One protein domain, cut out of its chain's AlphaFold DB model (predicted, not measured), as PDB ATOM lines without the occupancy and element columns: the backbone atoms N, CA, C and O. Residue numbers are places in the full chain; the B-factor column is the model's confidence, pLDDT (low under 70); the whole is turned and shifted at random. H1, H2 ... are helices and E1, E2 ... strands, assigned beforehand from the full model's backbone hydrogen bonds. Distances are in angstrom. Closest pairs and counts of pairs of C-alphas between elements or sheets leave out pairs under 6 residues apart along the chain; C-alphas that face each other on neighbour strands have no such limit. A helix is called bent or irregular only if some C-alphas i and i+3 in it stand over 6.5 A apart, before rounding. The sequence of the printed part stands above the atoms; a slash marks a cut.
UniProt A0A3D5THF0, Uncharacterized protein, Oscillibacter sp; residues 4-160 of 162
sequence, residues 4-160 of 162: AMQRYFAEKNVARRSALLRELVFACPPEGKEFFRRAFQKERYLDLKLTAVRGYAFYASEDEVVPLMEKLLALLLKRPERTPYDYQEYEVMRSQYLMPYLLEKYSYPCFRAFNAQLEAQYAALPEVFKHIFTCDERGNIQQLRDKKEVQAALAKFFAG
ATOM      1  N   ALA A   4     120.965 174.509 153.826       90.44
ATOM      2  CA  ALA A   4     120.027 174.620 152.712       90.44
ATOM      3  C   ALA A   4     119.340 175.994 152.685       90.44
ATOM      4  O   ALA A   4     119.166 176.582 151.612       90.44
ATOM      5  N   MET A   5     119.029 176.566 153.855       94.25
ATOM      6  CA  MET A   5     118.477 177.921 153.957       94.25
ATOM      7  C   MET A   5     119.473 178.984 153.471       94.25
ATOM      8  O   MET A   5     119.085 179.920 152.767       94.25
ATOM      9  N   GLN A   6     120.763 178.847 153.796       93.81
ATOM     10  CA  GLN A   6     121.799 179.762 153.300       93.81
ATOM     11  C   GLN A   6     121.973 179.632 151.783       93.81
ATOM     12  O   GLN A   6     121.991 180.637 151.060       93.81
ATOM     13  N   ARG A   7     122.021 178.390 151.285       95.25
ATOM     14  CA  ARG A   7     122.120 178.086 149.856       95.25
ATOM     15  C   ARG A   7     120.953 178.672 149.065       95.25
ATOM     16  O   ARG A   7     121.183 179.243 148.001       95.25
ATOM     17  N   TYR A   8     119.729 178.618 149.592       96.94
ATOM     18  CA  TYR A   8     118.552 179.231 148.966       96.94
ATOM     19  C   TYR A   8     118.744 180.736 148.698       96.94
ATOM     20  O   TYR A   8     118.412 181.230 147.614       96.94
ATOM     21  N   PHE A   9     119.315 181.487 149.648       96.06
ATOM     22  CA  PHE A   9     119.531 182.925 149.461       96.06
ATOM     23  C   PHE A   9     120.668 183.241 148.487       96.06
ATOM     24  O   PHE A   9     120.569 184.254 147.783       96.06
ATOM     25  N   ALA A  10     121.691 182.387 148.413       95.44
ATOM     26  CA  ALA A  10     122.812 182.519 147.485       95.44
ATOM     27  C   ALA A  10     122.477 182.062 146.049       95.44
ATOM     28  O   ALA A  10     123.089 182.542 145.092       95.44
ATOM     29  N   GLU A  11     121.498 181.168 145.879       96.62
ATOM     30  CA  GLU A  11     121.150 180.579 144.585       96.62
ATOM     31  C   GLU A  11     120.462 181.588 143.647       96.62
ATOM     32  O   GLU A  11     119.402 182.167 143.931       96.62
ATOM     33  N   LYS A  12     121.075 181.779 142.476       93.44
ATOM     34  CA  LYS A  12     120.597 182.692 141.431       93.44
ATOM     35  C   LYS A  12     119.655 181.985 140.461       93.44
ATOM     36  O   LYS A  12     118.724 182.618 139.963       93.44
ATOM     37  N   ASN A  13     119.860 180.689 140.217       95.31
ATOM     38  CA  ASN A  13     119.022 179.899 139.328       95.31
ATOM     39  C   ASN A  13     117.644 179.655 139.963       95.31
ATOM     40  O   ASN A  13     117.532 179.019 141.009       95.31
ATOM     41  N   VAL A  14     116.587 180.148 139.311       93.25
ATOM     42  CA  VAL A  14     115.211 180.092 139.832       93.25
ATOM     43  C   VAL A  14     114.731 178.655 140.027       93.25
ATOM     44  O   VAL A  14     114.144 178.361 141.060       93.25
ATOM     45  N   ALA A  15     115.023 177.745 139.093       92.50
ATOM     46  CA  ALA A  15     114.583 176.354 139.192       92.50
ATOM     47  C   ALA A  15     115.241 175.631 140.378       92.50
ATOM     48  O   ALA A  15     114.559 174.978 141.166       92.50
ATOM     49  N   ARG A  16     116.555 175.811 140.566       94.81
ATOM     50  CA  ARG A  16     117.276 175.262 141.729       94.81
ATOM     51  C   ARG A  16     116.781 175.869 143.036       94.81
ATOM     52  O   ARG A  16     116.615 175.158 144.023       94.81
ATOM     53  N   ARG A  17     116.511 177.175 143.039       95.88
ATOM     54  CA  ARG A  17     115.986 177.875 144.211       95.88
ATOM     55  C   ARG A  17     114.566 177.428 144.571       95.88
ATOM     56  O   ARG A  17     114.281 177.248 145.749       95.88
ATOM     57  N   SER A  18     113.711 177.201 143.575       94.44
ATOM     58  CA  SER A  18     112.364 176.643 143.748       94.44
ATOM     59  C   SER A  18     112.412 175.234 144.349       94.44
ATOM     60  O   SER A  18     111.690 174.956 145.305       94.44
ATOM     61  N   ALA A  19     113.326 174.375 143.874       94.75
ATOM     62  CA  ALA A  19     113.530 173.044 144.449       94.75
ATOM     63  C   ALA A  19     113.943 173.109 145.931       94.75
ATOM     64  O   ALA A  19     113.306 172.472 146.766       94.75
ATOM     65  N   LEU A  20     114.926 173.954 146.274       96.25
ATOM     66  CA  LEU A  20     115.342 174.167 147.669       96.25
ATOM     67  C   LEU A  20     114.190 174.685 148.542       96.25
ATOM     68  O   LEU A  20     114.009 174.231 149.667       96.25
ATOM     69  N   LEU A  21     113.394 175.631 148.032       97.19
ATOM     70  CA  LEU A  21     112.249 176.169 148.767       97.19
ATOM     71  C   LEU A  21     111.212 175.080 149.061       97.19
ATOM     72  O   LEU A  21     110.738 174.987 150.191       97.19
ATOM     73  N   ARG A  22     110.896 174.240 148.068       95.81
ATOM     74  CA  ARG A  22     109.995 173.090 148.227       95.81
ATOM     75  C   ARG A  22     110.502 172.114 149.281       95.81
ATOM     76  O   ARG A  22     109.725 171.712 150.139       95.81
ATOM     77  N   GLU A  23     111.777 171.739 149.224       95.38
ATOM     78  CA  GLU A  23     112.390 170.840 150.210       95.38
ATOM     79  C   GLU A  23     112.255 171.402 151.629       95.38
ATOM     80  O   GLU A  23     111.817 170.699 152.538       95.38
ATOM     81  N   LEU A  24     112.534 172.696 151.803       96.75
ATOM     82  CA  LEU A  24     112.428 173.369 153.097       96.75
ATOM     83  C   LEU A  24     110.984 173.431 153.618       96.75
ATOM     84  O   LEU A  24     110.789 173.307 154.827       96.75
ATOM     85  N   VAL A  25     109.978 173.581 152.741       97.00
ATOM     86  CA  VAL A  25     108.548 173.530 153.125       97.00
ATOM     87  C   VAL A  25     108.198 172.200 153.793       97.00
ATOM     88  O   VAL A  25     107.393 172.191 154.717       97.00
ATOM     89  N   PHE A  26     108.797 171.089 153.359       95.75
ATOM     90  CA  PHE A  26     108.547 169.772 153.953       95.75
ATOM     91  C   PHE A  26     109.455 169.454 155.138       95.75
ATOM     92  O   PHE A  26     109.036 168.743 156.047       95.75
ATOM     93  N   ALA A  27     110.688 169.963 155.136       95.19
ATOM     94  CA  ALA A  27     111.632 169.744 156.227       95.19
ATOM     95  C   ALA A  27     111.220 170.464 157.521       95.19
ATOM     96  O   ALA A  27     111.616 170.034 158.600       95.19
ATOM     97  N   CYS A  28     110.448 171.551 157.411       93.25
ATOM     98  CA  CYS A  28     110.001 172.378 158.531       93.25
ATOM     99  C   CYS A  28     111.124 172.673 159.556       93.25
ATOM    100  O   CYS A  28     110.973 172.366 160.743       93.25
ATOM    101  N   PRO A  29     112.242 173.309 159.148       94.12
ATOM    102  CA  PRO A  29     113.366 173.566 160.047       94.12
ATOM    103  C   PRO A  29     112.974 174.480 161.226       94.12
ATOM    104  O   PRO A  29     112.090 175.326 161.073       94.12
ATOM    105  N   PRO A  30     113.639 174.396 162.392       92.31
ATOM    106  CA  PRO A  30     113.299 175.212 163.562       92.31
ATOM    107  C   PRO A  30     113.283 176.727 163.300       92.31
ATOM    108  O   PRO A  30     112.386 177.423 163.769       92.31
ATOM    109  N   GLU A  31     114.214 177.256 162.498       92.19
ATOM    110  CA  GLU A  31     114.243 178.683 162.131       92.19
ATOM    111  C   GLU A  31     113.411 179.018 160.873       92.19
ATOM    112  O   GLU A  31     113.561 180.091 160.277       92.19
ATOM    113  N   GLY A  32     112.514 178.113 160.467       95.50
ATOM    114  CA  GLY A  32     111.732 178.205 159.235       95.50
ATOM    115  C   GLY A  32     110.839 179.442 159.154       95.50
ATOM    116  O   GLY A  32     110.716 180.032 158.083       95.50
ATOM    117  N   LYS A  33     110.283 179.914 160.278       97.44
ATOM    118  CA  LYS A  33     109.395 181.093 160.301       97.44
ATOM    119  C   LYS A  33     110.044 182.325 159.661       97.44
ATOM    120  O   LYS A  33     109.500 182.911 158.726       97.44
ATOM    121  N   GLU A  34     111.224 182.714 160.139       96.75
ATOM    122  CA  GLU A  34     111.923 183.889 159.609       96.75
ATOM    123  C   GLU A  34     112.462 183.634 158.197       96.75
ATOM    124  O   GLU A  34     112.441 184.529 157.347       96.75
ATOM    125  N   PHE A  35     112.888 182.400 157.916       97.88
ATOM    126  CA  PHE A  35     113.309 181.996 156.579       97.88
ATOM    127  C   PHE A  35     112.206 182.217 155.537       97.88
ATOM    128  O   PHE A  35     112.432 182.932 154.560       97.88
ATOM    129  N   PHE A  36     111.008 181.666 155.752       98.50
ATOM    130  CA  PHE A  36     109.913 181.752 154.784       98.50
ATOM    131  C   PHE A  36     109.406 183.182 154.606       98.50
ATOM    132  O   PHE A  36     109.125 183.606 153.483       98.50
ATOM    133  N   ARG A  37     109.389 183.978 155.681       98.19
ATOM    134  CA  ARG A  37     109.072 185.409 155.596       98.19
ATOM    135  C   ARG A  37     110.047 186.153 154.677       98.19
ATOM    136  O   ARG A  37     109.631 186.966 153.849       98.19
ATOM    137  N   ARG A  38     111.346 185.863 154.784       97.94
ATOM    138  CA  ARG A  38     112.385 186.443 153.917       97.94
ATOM    139  C   ARG A  38     112.344 185.880 152.495       97.94
ATOM    140  O   ARG A  38     112.572 186.630 151.547       97.94
ATOM    141  N   ALA A  39     112.030 184.597 152.329       98.12
ATOM    142  CA  ALA A  39     111.819 183.976 151.023       98.12
ATOM    143  C   ALA A  39     110.683 184.677 150.263       98.12
ATOM    144  O   ALA A  39     110.875 185.107 149.126       98.12
ATOM    145  N   PHE A  40     109.551 184.941 150.928       98.44
ATOM    146  CA  PHE A  40     108.447 185.712 150.350       98.44
ATOM    147  C   PHE A  40     108.897 187.086 149.830       98.44
ATOM    148  O   PHE A  40     108.479 187.514 148.753       98.44
ATOM    149  N   GLN A  41     109.759 187.786 150.572       97.31
ATOM    150  CA  GLN A  41     110.287 189.094 150.168       97.31
ATOM    151  C   GLN A  41     111.252 188.995 148.978       97.31
ATOM    152  O   GLN A  41     111.238 189.872 148.115       97.31
ATOM    153  N   LYS A  42     112.067 187.934 148.918       96.31
ATOM    154  CA  LYS A  42     113.052 187.699 147.851       96.31
ATOM    155  C   LYS A  42     112.395 187.359 146.514       96.31
ATOM    156  O   LYS A  42     112.883 187.804 145.473       96.31
ATOM    157  N   GLU A  43     111.350 186.532 146.524       96.81
ATOM    158  CA  GLU A  43     110.799 185.985 145.283       96.81
ATOM    159  C   GLU A  43     110.028 187.016 144.462       96.81
ATOM    160  O   GLU A  43     109.489 187.996 144.981       96.81
ATOM    161  N   ARG A  44     109.986 186.792 143.147       92.75
ATOM    162  CA  ARG A  44     109.265 187.646 142.188       92.75
ATOM    163  C   ARG A  44     108.012 186.972 141.631       92.75
ATOM    164  O   ARG A  44     107.022 187.662 141.426       92.75
ATOM    165  N   TYR A  45     108.072 185.659 141.430       94.12
ATOM    166  CA  TYR A  45     106.978 184.837 140.915       94.12
ATOM    167  C   TYR A  45     105.931 184.581 142.012       94.12
ATOM    168  O   TYR A  45     106.301 184.412 143.183       94.12
ATOM    169  N   LEU A  46     104.638 184.625 141.673       96.19
ATOM    170  CA  LEU A  46     103.550 184.525 142.656       96.19
ATOM    171  C   LEU A  46     103.461 183.125 143.252       96.19
ATOM    172  O   LEU A  46     103.266 183.003 144.458       96.19
ATOM    173  N   ASP A  47     103.672 182.090 142.446       96.75
ATOM    174  CA  ASP A  47     103.703 180.693 142.877       96.75
ATOM    175  C   ASP A  47     104.809 180.437 143.917       96.75
ATOM    176  O   ASP A  47     104.565 179.804 144.947       96.75
ATOM    177  N   LEU A  48     106.006 181.005 143.730       97.56
ATOM    178  CA  LEU A  48     107.096 180.889 144.704       97.56
ATOM    179  C   LEU A  48     106.830 181.711 145.968       97.56
ATOM    180  O   LEU A  48     107.152 181.266 147.072       97.56
ATOM    181  N   LYS A  49     106.207 182.889 145.841       98.44
ATOM    182  CA  LYS A  49     105.742 183.646 147.012       98.44
ATOM    183  C   LYS A  49     104.694 182.858 147.793       98.44
ATOM    184  O   LYS A  49     104.791 182.790 149.015       98.44
ATOM    185  N   LEU A  50     103.732 182.239 147.114       98.50
ATOM    186  CA  LEU A  50     102.704 181.413 147.742       98.50
ATOM    187  C   LEU A  50     103.305 180.149 148.371       98.50
ATOM    188  O   LEU A  50     102.910 179.767 149.467       98.50
ATOM    189  N   THR A  51     104.325 179.558 147.746       98.44
ATOM    190  CA  THR A  51     105.115 178.462 148.330       98.44
ATOM    191  C   THR A  51     105.786 178.897 149.636       98.44
ATOM    192  O   THR A  51     105.738 178.178 150.633       98.44
ATOM    193  N   ALA A  52     106.360 180.103 149.675       98.62
ATOM    194  CA  ALA A  52     106.899 180.662 150.909       98.62
ATOM    195  C   ALA A  52     105.799 180.893 151.961       98.62
ATOM    196  O   ALA A  52     106.018 180.593 153.130       98.62
ATOM    197  N   VAL A  53     104.603 181.351 151.568       98.62
ATOM    198  CA  VAL A  53     103.457 181.458 152.490       98.62
ATOM    199  C   VAL A  53     103.050 180.089 153.038       98.62
ATOM    200  O   VAL A  53     102.828 179.982 154.241       98.62
ATOM    201  N   ARG A  54     103.018 179.039 152.207       98.25
ATOM    202  CA  ARG A  54     102.754 177.661 152.651       98.25
ATOM    203  C   ARG A  54     103.711 177.231 153.758       98.25
ATOM    204  O   ARG A  54     103.255 176.741 154.785       98.25
ATOM    205  N   GLY A  55     105.013 177.457 153.578       98.12
ATOM    206  CA  GLY A  55     106.005 177.178 154.620       98.12
ATOM    207  C   GLY A  55     105.842 178.070 155.855       98.12
ATOM    208  O   GLY A  55     105.938 177.596 156.982       98.12
ATOM    209  N   TYR A  56     105.549 179.357 155.665       98.56
ATOM    210  CA  TYR A  56     105.384 180.316 156.759       98.56
ATOM    211  C   TYR A  56     104.181 179.993 157.653       98.56
ATOM    212  O   TYR A  56     104.302 180.040 158.877       98.56
ATOM    213  N   ALA A  57     103.049 179.611 157.056       98.06
ATOM    214  CA  ALA A  57     101.808 179.281 157.756       98.06
ATOM    215  C   ALA A  57     101.958 178.093 158.722       98.06
ATOM    216  O   ALA A  57     101.184 177.970 159.666       98.06
ATOM    217  N   PHE A  58     102.974 177.242 158.548       97.62
ATOM    218  CA  PHE A  58     103.303 176.193 159.518       97.62
ATOM    219  C   PHE A  58     103.711 176.756 160.892       97.62
ATOM    220  O   PHE A  58     103.456 176.120 161.909       97.62
ATOM    221  N   TYR A  59     104.300 177.956 160.938       97.88
ATOM    222  CA  TYR A  59     104.834 178.580 162.162       97.88
ATOM    223  C   TYR A  59     104.072 179.828 162.617       97.88
ATOM    224  O   TYR A  59     104.406 180.427 163.646       97.88
ATOM    225  N   ALA A  60     103.150 180.308 161.792       97.25
ATOM    226  CA  ALA A  60     102.556 181.624 161.923       97.25
ATOM    227  C   ALA A  60     101.052 181.520 162.168       97.25
ATOM    228  O   ALA A  60     100.366 180.666 161.605       97.25
ATOM    229  N   SER A  61     100.557 182.419 163.011       97.25
ATOM    230  CA  SER A  61      99.120 182.624 163.189       97.25
ATOM    231  C   SER A  61      98.493 183.257 161.943       97.25
ATOM    232  O   SER A  61      99.196 183.778 161.074       97.25
ATOM    233  N   GLU A  62      97.162 183.237 161.859       97.56
ATOM    234  CA  GLU A  62      96.432 183.928 160.793       97.56
ATOM    235  C   GLU A  62      96.829 185.411 160.697       97.56
ATOM    236  O   GLU A  62      97.207 185.862 159.616       97.56
ATOM    237  N   ASP A  63      96.847 186.135 161.821       98.00
ATOM    238  CA  ASP A  63      97.180 187.568 161.880       98.00
ATOM    239  C   ASP A  63      98.564 187.887 161.292       98.00
ATOM    240  O   ASP A  63      98.788 188.953 160.718       98.00
ATOM    241  N   GLU A  64      99.506 186.950 161.393       98.25
ATOM    242  CA  GLU A  64     100.842 187.085 160.814       98.25
ATOM    243  C   GLU A  64     100.878 186.759 159.313       98.25
ATOM    244  O   GLU A  64     101.701 187.303 158.570       98.25
ATOM    245  N   VAL A  65     100.001 185.865 158.850       98.44
ATOM    246  CA  VAL A  65      99.887 185.457 157.443       98.44
ATOM    247  C   VAL A  65      99.142 186.507 156.615       98.44
ATOM    248  O   VAL A  65      99.520 186.751 155.463       98.44
ATOM    249  N   VAL A  66      98.121 187.153 157.187       98.50
ATOM    250  CA  VAL A  66      97.255 188.128 156.501       98.50
ATOM    251  C   VAL A  66      98.057 189.200 155.742       98.50
ATOM    252  O   VAL A  66      97.845 189.325 154.534       98.50
ATOM    253  N   PRO A  67      99.060 189.887 156.329       98.44
ATOM    254  CA  PRO A  67      99.820 190.917 155.615       98.44
ATOM    255  C   PRO A  67     100.619 190.398 154.410       98.44
ATOM    256  O   PRO A  67     100.919 191.153 153.481       98.44
ATOM    257  N   LEU A  68     101.027 189.122 154.417       98.50
ATOM    258  CA  LEU A  68     101.687 188.495 153.266       98.50
ATOM    259  C   LEU A  68     100.667 188.202 152.166       98.50
ATOM    260  O   LEU A  68     100.932 188.480 150.995       98.50
ATOM    261  N   MET A  69      99.492 187.698 152.543       98.56
ATOM    262  CA  MET A  69      98.415 187.390 151.605       98.56
ATOM    263  C   MET A  69      97.800 188.636 150.974       98.56
ATOM    264  O   MET A  69      97.544 188.621 149.776       98.56
ATOM    265  N   GLU A  70      97.644 189.736 151.709       98.38
ATOM    266  CA  GLU A  70      97.190 191.018 151.152       98.38
ATOM    267  C   GLU A  70      98.161 191.548 150.091       98.38
ATOM    268  O   GLU A  70      97.756 191.950 148.998       98.38
ATOM    269  N   LYS A  71      99.470 191.487 150.375       97.94
ATOM    270  CA  LYS A  71     100.508 191.845 149.398       97.94
ATOM    271  C   LYS A  71     100.451 190.939 148.174       97.94
ATOM    272  O   LYS A  71     100.582 191.430 147.056       97.94
ATOM    273  N   LEU A  72     100.274 189.634 148.374       97.75
ATOM    274  CA  LEU A  72     100.200 188.675 147.279       97.75
ATOM    275  C   LEU A  72      98.948 188.892 146.419       97.75
ATOM    276  O   LEU A  72      99.052 188.904 145.196       97.75
ATOM    277  N   LEU A  73      97.796 189.155 147.041       98.25
ATOM    278  CA  LEU A  73      96.542 189.485 146.367       98.25
ATOM    279  C   LEU A  73      96.669 190.761 145.526       98.25
ATOM    280  O   LEU A  73      96.260 190.780 144.368       98.25
ATOM    281  N   ALA A  74      97.299 191.808 146.063       97.12
ATOM    282  CA  ALA A  74      97.542 193.043 145.318       97.12
ATOM    283  C   ALA A  74      98.434 192.833 144.080       97.12
ATOM    284  O   ALA A  74      98.282 193.541 143.082       97.12
ATOM    285  N   LEU A  75      99.367 191.875 144.130       95.69
ATOM    286  CA  LEU A  75     100.178 191.494 142.973       95.69
ATOM    287  C   LEU A  75      99.374 190.661 141.966       95.69
ATOM    288  O   LEU A  75      99.478 190.916 140.768       95.69
ATOM    289  N   LEU A  76      98.565 189.713 142.447       96.12
ATOM    290  CA  LEU A  76      97.686 188.879 141.625       96.12
ATOM    291  C   LEU A  76      96.695 189.737 140.825       96.12
ATOM    292  O   LEU A  76      96.578 189.579 139.615       96.12
ATOM    293  N   LEU A  77      96.053 190.720 141.466       95.25
ATOM    294  CA  LEU A  77      95.120 191.649 140.811       95.25
ATOM    295  C   LEU A  77      95.738 192.365 139.602       95.25
ATOM    296  O   LEU A  77      95.076 192.534 138.586       95.25
ATOM    297  N   LYS A  78      97.023 192.724 139.687       93.56
ATOM    298  CA  LYS A  78      97.766 193.431 138.630       93.56
ATOM    299  C   LYS A  78      98.406 192.497 137.601       93.56
ATOM    300  O   LYS A  78      99.050 192.973 136.665       93.56
ATOM    301  N   ARG A  79      98.313 191.173 137.779       90.06
ATOM    302  CA  ARG A  79      99.004 190.207 136.915       90.06
ATOM    303  C   ARG A  79      98.508 190.243 135.466       90.06
ATOM    304  O   ARG A  79      99.375 190.325 134.596       90.06
ATOM    305  N   PRO A  80      97.187 190.280 135.189       88.56
ATOM    306  CA  PRO A  80      96.677 190.337 133.816       88.56
ATOM    307  C   PRO A  80      97.174 191.551 133.020       88.56
ATOM    308  O   PRO A  80      97.364 191.453 131.815       88.56
ATOM    309  N   GLU A  81      97.433 192.678 133.691       88.81
ATOM    310  CA  GLU A  81      97.914 193.915 133.059       88.81
ATOM    311  C   GLU A  81      99.402 193.859 132.684       88.81
ATOM    312  O   GLU A  81      99.829 194.495 131.724       88.81
ATOM    313  N   ARG A  82     100.218 193.138 133.465       84.50
ATOM    314  CA  ARG A  82     101.688 193.148 133.336       84.50
ATOM    315  C   ARG A  82     102.238 191.975 132.543       84.50
ATOM    316  O   ARG A  82     103.185 192.146 131.781       84.50
ATOM    317  N   THR A  83     101.666 190.799 132.764       80.31
ATOM    318  CA  THR A  83     102.075 189.553 132.123       80.31
ATOM    319  C   THR A  83     100.802 188.803 131.746       80.31
ATOM    320  O   THR A  83     100.371 187.913 132.487       80.31
ATOM    321  N   PRO A  84     100.139 189.200 130.645       78.06
ATOM    322  CA  PRO A  84      98.945 188.507 130.192       78.06
ATOM    323  C   PRO A  84      99.280 187.039 129.893       78.06
ATOM    324  O   PRO A  84     100.383 186.720 129.451       78.06
ATOM    325  N   TYR A  85      98.317 186.154 130.148       81.31
ATOM    326  CA  TYR A  85      98.414 184.717 129.858       81.31
ATOM    327  C   TYR A  85      99.526 183.952 130.593       81.31
ATOM    328  O   TYR A  85      99.999 182.932 130.100       81.31
ATOM    329  N   ASP A  86      99.929 184.391 131.790       85.69
ATOM    330  CA  ASP A  86     100.895 183.660 132.626       85.69
ATOM    331  C   ASP A  86     100.299 182.409 133.294       85.69
ATOM    332  O   ASP A  86     100.188 182.291 134.516       85.69
ATOM    333  N   TYR A  87      99.860 181.472 132.463       89.19
ATOM    334  CA  TYR A  87      99.162 180.265 132.879       89.19
ATOM    335  C   TYR A  87      99.996 179.360 133.780       89.19
ATOM    336  O   TYR A  87      99.435 178.649 134.605       89.19
ATOM    337  N   GLN A  88     101.324 179.394 133.657       92.56
ATOM    338  CA  GLN A  88     102.202 178.511 134.418       92.56
ATOM    339  C   GLN A  88     102.115 178.804 135.916       92.56
ATOM    340  O   GLN A  88     101.956 177.871 136.702       92.56
ATOM    341  N   GLU A  89     102.154 180.080 136.315       93.81
ATOM    342  CA  GLU A  89     101.975 180.443 137.723       93.81
ATOM    343  C   GLU A  89     100.565 180.081 138.215       93.81
ATOM    344  O   GLU A  89     100.421 179.570 139.328       93.81
ATOM    345  N   TYR A  90      99.527 180.285 137.393       96.06
ATOM    346  CA  TYR A  90      98.158 179.927 137.769       96.06
ATOM    347  C   TYR A  90      97.988 178.419 138.003       96.06
ATOM    348  O   TYR A  90      97.431 178.035 139.029       96.06
ATOM    349  N   GLU A  91      98.491 177.567 137.106       96.38
ATOM    350  CA  GLU A  91      98.398 176.106 137.248       96.38
ATOM    351  C   GLU A  91      99.092 175.616 138.524       96.38
ATOM    352  O   GLU A  91      98.553 174.776 139.244       96.38
ATOM    353  N   VAL A  92     100.259 176.182 138.858       96.75
ATOM    354  CA  VAL A  92     100.981 175.827 140.088       96.75
ATOM    355  C   VAL A  92     100.222 176.306 141.329       96.75
ATOM    356  O   VAL A  92     100.042 175.529 142.265       96.75
ATOM    357  N   MET A  93      99.741 177.555 141.354       97.88
ATOM    358  CA  MET A  93      98.992 178.104 142.498       97.88
ATOM    359  C   MET A  93      97.682 177.351 142.770       97.88
ATOM    360  O   MET A  93      97.320 177.171 143.934       97.88
ATOM    361  N   ARG A  94      96.994 176.893 141.720       97.88
ATOM    362  CA  ARG A  94      95.726 176.147 141.811       97.88
ATOM    363  C   ARG A  94      95.900 174.659 142.112       97.88
ATOM    364  O   ARG A  94      94.925 173.966 142.393       97.88
ATOM    365  N   SER A  95      97.122 174.147 142.033       97.69
ATOM    366  CA  SER A  95      97.403 172.728 142.210       97.69
ATOM    367  C   SER A  95      97.278 172.286 143.669       97.69
ATOM    368  O   SER A  95      97.428 173.100 144.576       97.69
ATOM    369  N   GLN A  96      97.144 170.975 143.908       97.00
ATOM    370  CA  GLN A  96      97.126 170.366 145.251       97.00
ATOM    371  C   GLN A  96      98.330 170.747 146.134       97.00
ATOM    372  O   GLN A  96      98.277 170.649 147.358       97.00
ATOM    373  N   TYR A  97      99.419 171.229 145.531       97.62
ATOM    374  CA  TYR A  97     100.591 171.727 146.236       97.62
ATOM    375  C   TYR A  97     100.350 173.062 146.967       97.62
ATOM    376  O   TYR A  97     101.051 173.343 147.936       97.62
ATOM    377  N   LEU A  98      99.425 173.918 146.529       97.69
ATOM    378  CA  LEU A  98      99.305 175.284 147.057       97.69
ATOM    379  C   LEU A  98      97.911 175.590 147.594       97.69
ATOM    380  O   LEU A  98      97.651 175.298 148.762       97.69
ATOM    381  N   MET A  99      97.032 176.213 146.807       97.94
ATOM    382  CA  MET A  99      95.781 176.749 147.348       97.94
ATOM    383  C   MET A  99      94.852 175.702 147.981       97.94
ATOM    384  O   MET A  99      94.426 175.947 149.111       97.94
ATOM    385  N   PRO A 100      94.579 174.539 147.358       97.81
ATOM    386  CA  PRO A 100      93.846 173.443 147.993       97.81
ATOM    387  C   PRO A 100      94.419 173.065 149.365       97.81
ATOM    388  O   PRO A 100      93.695 173.117 150.356       97.81
ATOM    389  N   TYR A 101      95.734 172.831 149.463       97.75
ATOM    390  CA  TYR A 101      96.391 172.532 150.741       97.75
ATOM    391  C   TYR A 101      96.179 173.641 151.782       97.75
ATOM    392  O   TYR A 101      95.854 173.359 152.933       97.75
ATOM    393  N   LEU A 102      96.366 174.910 151.402       98.00
ATOM    394  CA  LEU A 102      96.224 176.047 152.317       98.00
ATOM    395  C   LEU A 102      94.788 176.198 152.836       98.00
ATOM    396  O   LEU A 102      94.578 176.471 154.022       98.00
ATOM    397  N   LEU A 103      93.802 176.008 151.960       97.94
ATOM    398  CA  LEU A 103      92.385 176.076 152.304       97.94
ATOM    399  C   LEU A 103      91.989 174.940 153.248       97.94
ATOM    400  O   LEU A 103      91.389 175.204 154.290       97.94
ATOM    401  N   GLU A 104      92.368 173.707 152.915       97.19
ATOM    402  CA  GLU A 104      92.056 172.520 153.712       97.19
ATOM    403  C   GLU A 104      92.750 172.547 155.075       97.19
ATOM    404  O   GLU A 104      92.134 172.239 156.095       97.19
ATOM    405  N   LYS A 105      94.026 172.947 155.119       97.69
ATOM    406  CA  LYS A 105      94.834 172.868 156.340       97.69
ATOM    407  C   LYS A 105      94.532 173.975 157.347       97.69
ATOM    408  O   LYS A 105      94.561 173.705 158.546       97.69
ATOM    409  N   TYR A 106      94.304 175.202 156.878       95.94
ATOM    410  CA  TYR A 106      94.239 176.386 157.746       95.94
ATOM    411  C   TYR A 106      92.877 177.075 157.737       95.94
ATOM    412  O   TYR A 106      92.519 177.718 158.717       95.94
ATOM    413  N   SER A 107      92.103 176.962 156.652       90.31
ATOM    414  CA  SER A 107      90.777 177.589 156.539       90.31
ATOM    415  C   SER A 107      90.745 179.104 156.838       90.31
ATOM    416  O   SER A 107      89.688 179.640 157.188       90.31
ATOM    417  N   TYR A 108      91.859 179.822 156.649       97.06
ATOM    418  CA  TYR A 108      91.932 181.266 156.887       97.06
ATOM    419  C   TYR A 108      91.148 182.063 155.821       97.06
ATOM    420  O   TYR A 108      91.305 181.810 154.619       97.06
ATOM    421  N   PRO A 109      90.326 183.056 156.215       97.75
ATOM    422  CA  PRO A 109      89.670 184.006 155.314       97.75
ATOM    423  C   PRO A 109      90.568 184.589 154.214       97.75
ATOM    424  O   PRO A 109      90.141 184.653 153.059       97.75
ATOM    425  N   CYS A 110      91.817 184.955 154.524       98.06
ATOM    426  CA  CYS A 110      92.740 185.518 153.534       98.06
ATOM    427  C   CYS A 110      93.079 184.537 152.398       98.06
ATOM    428  O   CYS A 110      93.244 184.955 151.252       98.06
ATOM    429  N   PHE A 111      93.126 183.228 152.682       98.44
ATOM    430  CA  PHE A 111      93.319 182.202 151.656       98.44
ATOM    431  C   PHE A 111      92.085 182.056 150.770       98.44
ATOM    432  O   PHE A 111      92.228 181.962 149.555       98.44
ATOM    433  N   ARG A 112      90.872 182.115 151.337       98.00
ATOM    434  CA  ARG A 112      89.628 182.099 150.545       98.00
ATOM    435  C   ARG A 112      89.539 183.294 149.600       98.00
ATOM    436  O   ARG A 112      89.233 183.107 148.426       98.00
ATOM    437  N   ALA A 113      89.840 184.495 150.094       97.81
ATOM    438  CA  ALA A 113      89.829 185.713 149.286       97.81
ATOM    439  C   ALA A 113      90.834 185.634 148.126       97.81
ATOM    440  O   ALA A 113      90.486 185.919 146.980       97.81
ATOM    441  N   PHE A 114      92.061 185.178 148.404       98.44
ATOM    442  CA  PHE A 114      93.064 184.966 147.365       98.44
ATOM    443  C   PHE A 114      92.633 183.900 146.350       98.44
ATOM    444  O   PHE A 114      92.749 184.130 145.149       98.44
ATOM    445  N   ASN A 115      92.083 182.769 146.811       98.38
ATOM    446  CA  ASN A 115      91.623 181.697 145.930       98.38
ATOM    447  C   ASN A 115      90.500 182.153 144.995       98.38
ATOM    448  O   ASN A 115      90.510 181.828 143.816       98.38
ATOM    449  N   ALA A 116      89.532 182.914 145.510       98.19
ATOM    450  CA  ALA A 116      88.427 183.418 144.702       98.19
ATOM    451  C   ALA A 116      88.934 184.299 143.551       98.19
ATOM    452  O   ALA A 116      88.513 184.129 142.408       98.19
ATOM    453  N   GLN A 117      89.890 185.191 143.836       98.00
ATOM    454  CA  GLN A 117      90.524 186.015 142.810       98.00
ATOM    455  C   GLN A 117      91.336 185.174 141.813       98.00
ATOM    456  O   GLN A 117      91.289 185.432 140.611       98.00
ATOM    457  N   LEU A 118      92.073 184.178 142.310       97.69
ATOM    458  CA  LEU A 118      92.882 183.266 141.505       97.69
ATOM    459  C   LEU A 118      92.023 182.489 140.498       97.69
ATOM    460  O   LEU A 118      92.319 182.490 139.304       97.69
ATOM    461  N   GLU A 119      90.941 181.870 140.970       97.88
ATOM    462  CA  GLU A 119      90.010 181.118 140.127       97.88
ATOM    463  C   GLU A 119      89.296 182.025 139.121       97.88
ATOM    464  O   GLU A 119      89.163 181.653 137.958       97.88
ATOM    465  N   ALA A 120      88.894 183.238 139.521       96.94
ATOM    466  CA  ALA A 120      88.260 184.192 138.612       96.94
ATOM    467  C   ALA A 120      89.192 184.598 137.457       96.94
ATOM    468  O   ALA A 120      88.774 184.619 136.299       96.94
ATOM    469  N   GLN A 121      90.465 184.884 137.750       95.88
ATOM    470  CA  GLN A 121      91.449 185.221 136.717       95.88
ATOM    471  C   GLN A 121      91.774 184.032 135.823       95.88
ATOM    472  O   GLN A 121      91.863 184.201 134.609       95.88
ATOM    473  N   TYR A 122      91.919 182.836 136.397       95.94
ATOM    474  CA  TYR A 122      92.154 181.634 135.608       95.94
ATOM    475  C   TYR A 122      90.975 181.340 134.680       95.94
ATOM    476  O   TYR A 122      91.185 181.100 133.498       95.94
ATOM    477  N   ALA A 123      89.736 181.424 135.174       95.31
ATOM    478  CA  ALA A 123      88.532 181.217 134.371       95.31
ATOM    479  C   ALA A 123      88.438 182.189 133.183       95.31
ATOM    480  O   ALA A 123      87.961 181.799 132.118       95.31
ATOM    481  N   ALA A 124      88.944 183.415 133.341       94.25
ATOM    482  CA  ALA A 124      88.992 184.423 132.285       94.25
ATOM    483  C   ALA A 124      90.092 184.185 131.230       94.25
ATOM    484  O   ALA A 124      90.088 184.859 130.200       94.25
ATOM    485  N   LEU A 125      91.033 183.259 131.453       93.31
ATOM    486  CA  LEU A 125      92.037 182.919 130.442       93.31
ATOM    487  C   LEU A 125      91.386 182.226 129.230       93.31
ATOM    488  O   LEU A 125      90.404 181.500 129.390       93.31
ATOM    489  N   PRO A 126      91.952 182.379 128.022       93.62
ATOM    490  CA  PRO A 126      91.577 181.544 126.887       93.62
ATOM    491  C   PRO A 126      91.852 180.058 127.161       93.62
ATOM    492  O   PRO A 126      92.841 179.714 127.812       93.62
ATOM    493  N   GLU A 127      91.013 179.171 126.623       92.44
ATOM    494  CA  GLU A 127      91.094 177.717 126.861       92.44
ATOM    495  C   GLU A 127      92.449 177.109 126.484       92.44
ATOM    496  O   GLU A 127      92.920 176.183 127.141       92.44
ATOM    497  N   VAL A 128      93.132 177.665 125.478       93.25
ATOM    498  CA  VAL A 128      94.456 177.185 125.055       93.25
ATOM    499  C   VAL A 128      95.490 177.222 126.185       93.25
ATOM    500  O   VAL A 128      96.384 176.375 126.219       93.25
ATOM    501  N   PHE A 129      95.330 178.151 127.129       93.75
ATOM    502  CA  PHE A 129      96.205 178.354 128.279       93.75
ATOM    503  C   PHE A 129      95.778 177.554 129.517       93.75
ATOM    504  O   PHE A 129      96.436 177.646 130.549       93.75
ATOM    505  N   LYS A 130      94.692 176.782 129.447       94.44
ATOM    506  CA  LYS A 130      94.158 176.028 130.583       94.44
ATOM    507  C   LYS A 130      94.466 174.540 130.481       94.44
ATOM    508  O   LYS A 130      94.686 173.979 129.403       94.44
ATOM    509  N   HIS A 131      94.439 173.904 131.645       94.56
ATOM    510  CA  HIS A 131      94.574 172.473 131.876       94.56
ATOM    511  C   HIS A 131      95.786 171.855 131.174       94.56
ATOM    512  O   HIS A 131      95.719 170.743 130.658       94.56
ATOM    513  N   ILE A 132      96.911 172.574 131.140       95.19
ATOM    514  CA  ILE A 132      98.132 172.100 130.470       95.19
ATOM    515  C   ILE A 132      98.861 171.093 131.362       95.19
ATOM    516  O   ILE A 132      99.267 170.016 130.915       95.19
ATOM    517  N   PHE A 133      99.024 171.440 132.635       96.38
ATOM    518  CA  PHE A 133      99.624 170.600 133.664       96.38
ATOM    519  C   PHE A 133      99.035 170.968 135.026       96.38
ATOM    520  O   PHE A 133      98.416 172.012 135.179       96.38
ATOM    521  N   THR A 134      99.265 170.123 136.021       96.69
ATOM    522  CA  THR A 134      99.036 170.432 137.438       96.69
ATOM    523  C   THR A 134     100.235 169.953 138.255       96.69
ATOM    524  O   THR A 134     101.166 169.372 137.697       96.69
ATOM    525  N   CYS A 135     100.241 170.184 139.564       96.50
ATOM    526  CA  CYS A 135     101.225 169.596 140.468       96.50
ATOM    527  C   CYS A 135     100.541 168.787 141.573       96.50
ATOM    528  O   CYS A 135      99.529 169.227 142.129       96.50
ATOM    529  N   ASP A 136     101.140 167.644 141.915       96.06
ATOM    530  CA  ASP A 136     100.721 166.804 143.041       96.06
ATOM    531  C   ASP A 136     100.972 167.482 144.404       96.06
ATOM    532  O   ASP A 136     101.539 168.571 144.490       96.06
ATOM    533  N   GLU A 137     100.599 166.826 145.503       94.75
ATOM    534  CA  GLU A 137     100.775 167.332 146.877       94.75
ATOM    535  C   GLU A 137     102.236 167.650 147.254       94.75
ATOM    536  O   GLU A 137     102.493 168.450 148.165       94.75
ATOM    537  N   ARG A 138     103.201 167.034 146.554       93.12
ATOM    538  CA  ARG A 138     104.648 167.233 146.721       93.12
ATOM    539  C   ARG A 138     105.207 168.318 145.803       93.12
ATOM    540  O   ARG A 138     106.386 168.666 145.927       93.12
ATOM    541  N   GLY A 139     104.387 168.859 144.906       92.50
ATOM    542  CA  GLY A 139     104.755 169.873 143.927       92.50
ATOM    543  C   GLY A 139     105.386 169.295 142.662       92.50
ATOM    544  O   GLY A 139     106.026 170.035 141.915       92.50
ATOM    545  N   ASN A 140     105.272 167.988 142.417       94.38
ATOM    546  CA  ASN A 140     105.755 167.388 141.175       94.38
ATOM    547  C   ASN A 140     104.757 167.634 140.051       94.38
ATOM    548  O   ASN A 140     103.556 167.450 140.232       94.38
ATOM    549  N   ILE A 141     105.275 168.009 138.883       93.88
ATOM    550  CA  ILE A 141     104.460 168.308 137.707       93.88
ATOM    551  C   ILE A 141     103.820 167.022 137.175       93.88
ATOM    552  O   ILE A 141     104.507 166.047 136.869       93.88
ATOM    553  N   GLN A 142     102.507 167.071 137.000       95.75
ATOM    554  CA  GLN A 142     101.685 166.096 136.304       95.75
ATOM    555  C   GLN A 142     101.199 166.730 134.999       95.75
ATOM    556  O   GLN A 142     100.391 167.659 134.997       95.75
ATOM    557  N   GLN A 143     101.732 166.253 133.876       95.25
ATOM    558  CA  GLN A 143     101.339 166.729 132.553       95.25
ATOM    559  C   GLN A 143      99.913 166.248 132.238       95.25
ATOM    560  O   GLN A 143      99.650 165.051 132.327       95.25
ATOM    561  N   LEU A 144      99.015 167.164 131.866       94.62
ATOM    562  CA  LEU A 144      97.614 166.845 131.551       94.62
ATOM    563  C   LEU A 144      97.360 166.789 130.041       94.62
ATOM    564  O   LEU A 144      96.585 165.961 129.574       94.62
ATOM    565  N   ARG A 145      98.043 167.647 129.276       93.94
ATOM    566  CA  ARG A 145      97.978 167.699 127.807       93.94
ATOM    567  C   ARG A 145      99.323 167.384 127.175       93.94
ATOM    568  O   ARG A 145     100.360 167.658 127.778       93.94
ATOM    569  N   ASP A 146      99.332 166.855 125.957       93.56
ATOM    570  CA  ASP A 146     100.592 166.599 125.258       93.56
ATOM    571  C   ASP A 146     101.361 167.904 124.985       93.56
ATOM    572  O   ASP A 146     100.794 168.934 124.618       93.56
ATOM    573  N   LYS A 147     102.688 167.870 125.152       90.19
ATOM    574  CA  LYS A 147     103.524 169.071 125.012       90.19
ATOM    575  C   LYS A 147     103.540 169.611 123.583       90.19
ATOM    576  O   LYS A 147     103.581 170.829 123.418       90.19
ATOM    577  N   LYS A 148     103.532 168.743 122.566       92.00
ATOM    578  CA  LYS A 148     103.537 169.170 121.159       92.00
ATOM    579  C   LYS A 148     102.188 169.763 120.781       92.00
ATOM    580  O   LYS A 148     102.153 170.781 120.099       92.00
ATOM    581  N   GLU A 149     101.099 169.166 121.261       92.31
ATOM    582  CA  GLU A 149      99.746 169.696 121.069       92.31
ATOM    583  C   GLU A 149      99.608 171.099 121.673       92.31
ATOM    584  O   GLU A 149      99.178 172.027 120.991       92.31
ATOM    585  N   VAL A 150     100.045 171.279 122.921       92.38
ATOM    586  CA  VAL A 150     100.015 172.582 123.602       92.38
ATOM    587  C   VAL A 150     100.865 173.608 122.856       92.38
ATOM    588  O   VAL A 150     100.408 174.723 122.630       92.38
ATOM    589  N   GLN A 151     102.076 173.244 122.422       91.31
ATOM    590  CA  GLN A 151     102.928 174.138 121.630       91.31
ATOM    591  C   GLN A 151     102.263 174.560 120.316       91.31
ATOM    592  O   GLN A 151     102.306 175.739 119.970       91.31
ATOM    593  N   ALA A 152     101.632 173.624 119.605       93.19
ATOM    594  CA  ALA A 152     100.932 173.917 118.362       93.19
ATOM    595  C   ALA A 152      99.719 174.830 118.590       93.19
ATOM    596  O   ALA A 152      99.522 175.779 117.837       93.19
ATOM    597  N   ALA A 153      98.931 174.575 119.636       92.56
ATOM    598  CA  ALA A 153      97.760 175.384 119.957       92.56
ATOM    599  C   ALA A 153      98.151 176.810 120.380       92.56
ATOM    600  O   ALA A 153      97.575 177.776 119.890       92.56
ATOM    601  N   LEU A 154      99.187 176.960 121.213       91.62
ATOM    602  CA  LEU A 154      99.717 178.274 121.585       91.62
ATOM    603  C   LEU A 154     100.249 179.037 120.367       91.62
ATOM    604  O   LEU A 154     100.012 180.236 120.247       91.62
ATOM    605  N   ALA A 155     100.948 178.357 119.452       92.12
ATOM    606  CA  ALA A 155     101.449 178.983 118.231       92.12
ATOM    607  C   ALA A 155     100.312 179.526 117.351       92.12
ATOM    608  O   ALA A 155     100.427 180.645 116.859       92.12
ATOM    609  N   LYS A 156      99.210 178.777 117.206       92.69
ATOM    610  CA  LYS A 156      98.012 179.222 116.473       92.69
ATOM    611  C   LYS A 156      97.343 180.432 117.121       92.69
ATOM    612  O   LYS A 156      97.100 181.418 116.429       92.69
ATOM    613  N   PHE A 157      97.168 180.404 118.444       92.25
ATOM    614  CA  PHE A 157      96.622 181.533 119.203       92.25
ATOM    615  C   PHE A 157      97.431 182.813 118.969       92.25
ATOM    616  O   PHE A 157      96.881 183.863 118.647       92.25
ATOM    617  N   PHE A 158      98.762 182.734 119.066       89.19
ATOM    618  CA  PHE A 158      99.623 183.899 118.836       89.19
ATOM    619  C   PHE A 158      99.722 184.318 117.362       89.19
ATOM    620  O   PHE A 158     100.052 185.473 117.095       89.19
ATOM    621  N   ALA A 159      99.430 183.422 116.417       91.38
ATOM    622  CA  ALA A 159      99.322 183.742 114.996       91.38
ATOM    623  C   ALA A 159      97.972 184.387 114.621       91.38
ATOM    624  O   ALA A 159      97.842 184.906 113.513       91.38
ATOM    625  N   GLY A 160      96.989 184.393 115.532       84.31
ATOM    626  CA  GLY A 160      95.636 184.887 115.261       84.31
ATOM    627  C   GLY A 160      94.824 183.955 114.359       84.31
ATOM    628  O   GLY A 160      93.916 184.416 113.674       84.31
TER     629      GLY A 160
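Overview. This is residues 4 to 160 of the 162 residues of an uncharacterized protein of Oscillibacter sp (UniProt A0A3D5THF0). Two clusters of four nearly aligned helices share H4: H1, H2, H3 and H4 make one, and H4, H5, H9 and H8 make the other, a ring that is loose between H4 and H8. H7 carries the body on along its longest axis, with the small hairpin of E1 and E2 beside it, and H10 lies at the far end, where it touches no helix. The printed part has 157 residues with ten named helices and two named strands, in the order H1 to H9, E1, E2, H10. The class is mostly helix, and the two strands make an antiparallel sheet of order E1 - E2. The whole is compact by its radius of gyration of the C-alphas, 15.9 A, yet elongated in outline, spanning 51 by 32 by 26 A.

Arrangement. H1, residues 4 to 10, forms a hairpin with H2, residues 14 to 27; they touch closest at the C-alphas of Tyr 8 and Arg 17, 5.6 A apart, at a shallow tilt of 25 degrees, opposite ways. H3, residues 32 to 42, is close to H1 but not clearly touching, the closest C-alphas, of Met 5 and Phe 35, being 7.1 A apart. H4, residues 46 to 57, is the hub, touching four helices. H3 and H4 form a hairpin, with their closest C-alphas, of Phe 40 and Lys 49, 4.8 A apart. H2 touches H4 at the C-alphas of Val 25 and Gly 55, 4.7 A apart, and they run the same way at a shallow tilt of 19 degrees. H5, residues 62 to 77, forms a hairpin with H4 at a shallow tilt of 6 degrees; the closest C-alphas, of Ala 57 and Val 65, are 6.5 A apart. H6, residues 79 to 82, meets H5 only through their link. H7, residues 87 to 94, touches H4 with H4's residues 46 to 50 alone, closest at the C-alphas of Asp 47 and Met 93, 5.4 A apart. H8, residues 99 to 106, forms a hairpin with H9, residues 109 to 123; the C-alphas of Leu 103 and Phe 111 are closest, at 6.2 A. H9 also touches H5, where the closest C-alphas, of Leu 73 and Phe 114, are 5.8 A apart. H4 and H8 are close but not clearly touching, at 6.7 A between the C-alphas of Arg 54 and Leu 102. E1, residues 133 to 135, and E2, residues 141 to 143, form a hairpin, with N 134 and O 142 at 2.9 A and N 142 and O 134 at 2.8 A, within hydrogen-bond range. The closest C-alphas of H7 and E1, of Glu 91 and Thr 134, are 5.7 A apart. H10, residues 147 to 159, is apart from H1 to H9 and from E1. Every O i to N i+4 pair is within hydrogen-bond range in H1, H2, H3, H4, H7, H8, H9 and H10; H5 has 10 of 12, and H6 is too short for such a pair.

Along the chain. H1 begins at C-alpha 4, at (120.027, 174.620, 152.712). H2 measures 19.7 A from first to last C-alpha, H3 14.9 A and H4 16.1 A. H5 measures 21.5 A; it has a kink of 28 degrees near residue 69 and is only just irregular, with C-alphas 64 and 67 at 6.54 A. H9 measures 21.2 A and begins at C-alpha 109, at (89.670, 184.006, 155.314). H10 measures 18.3 A and ends at C-alpha 159, at (99.322, 183.742, 114.996).

Size, cuts and confidence. The two C-alphas farthest apart, of Pro 30 and Gly 160, are 52.3 A apart. The printed part has no cut. The link from H9 to E1, 9 residues, is short; the other links are tight. The mean pLDDT of the printed part is 95.2, and no printed residue is under 70.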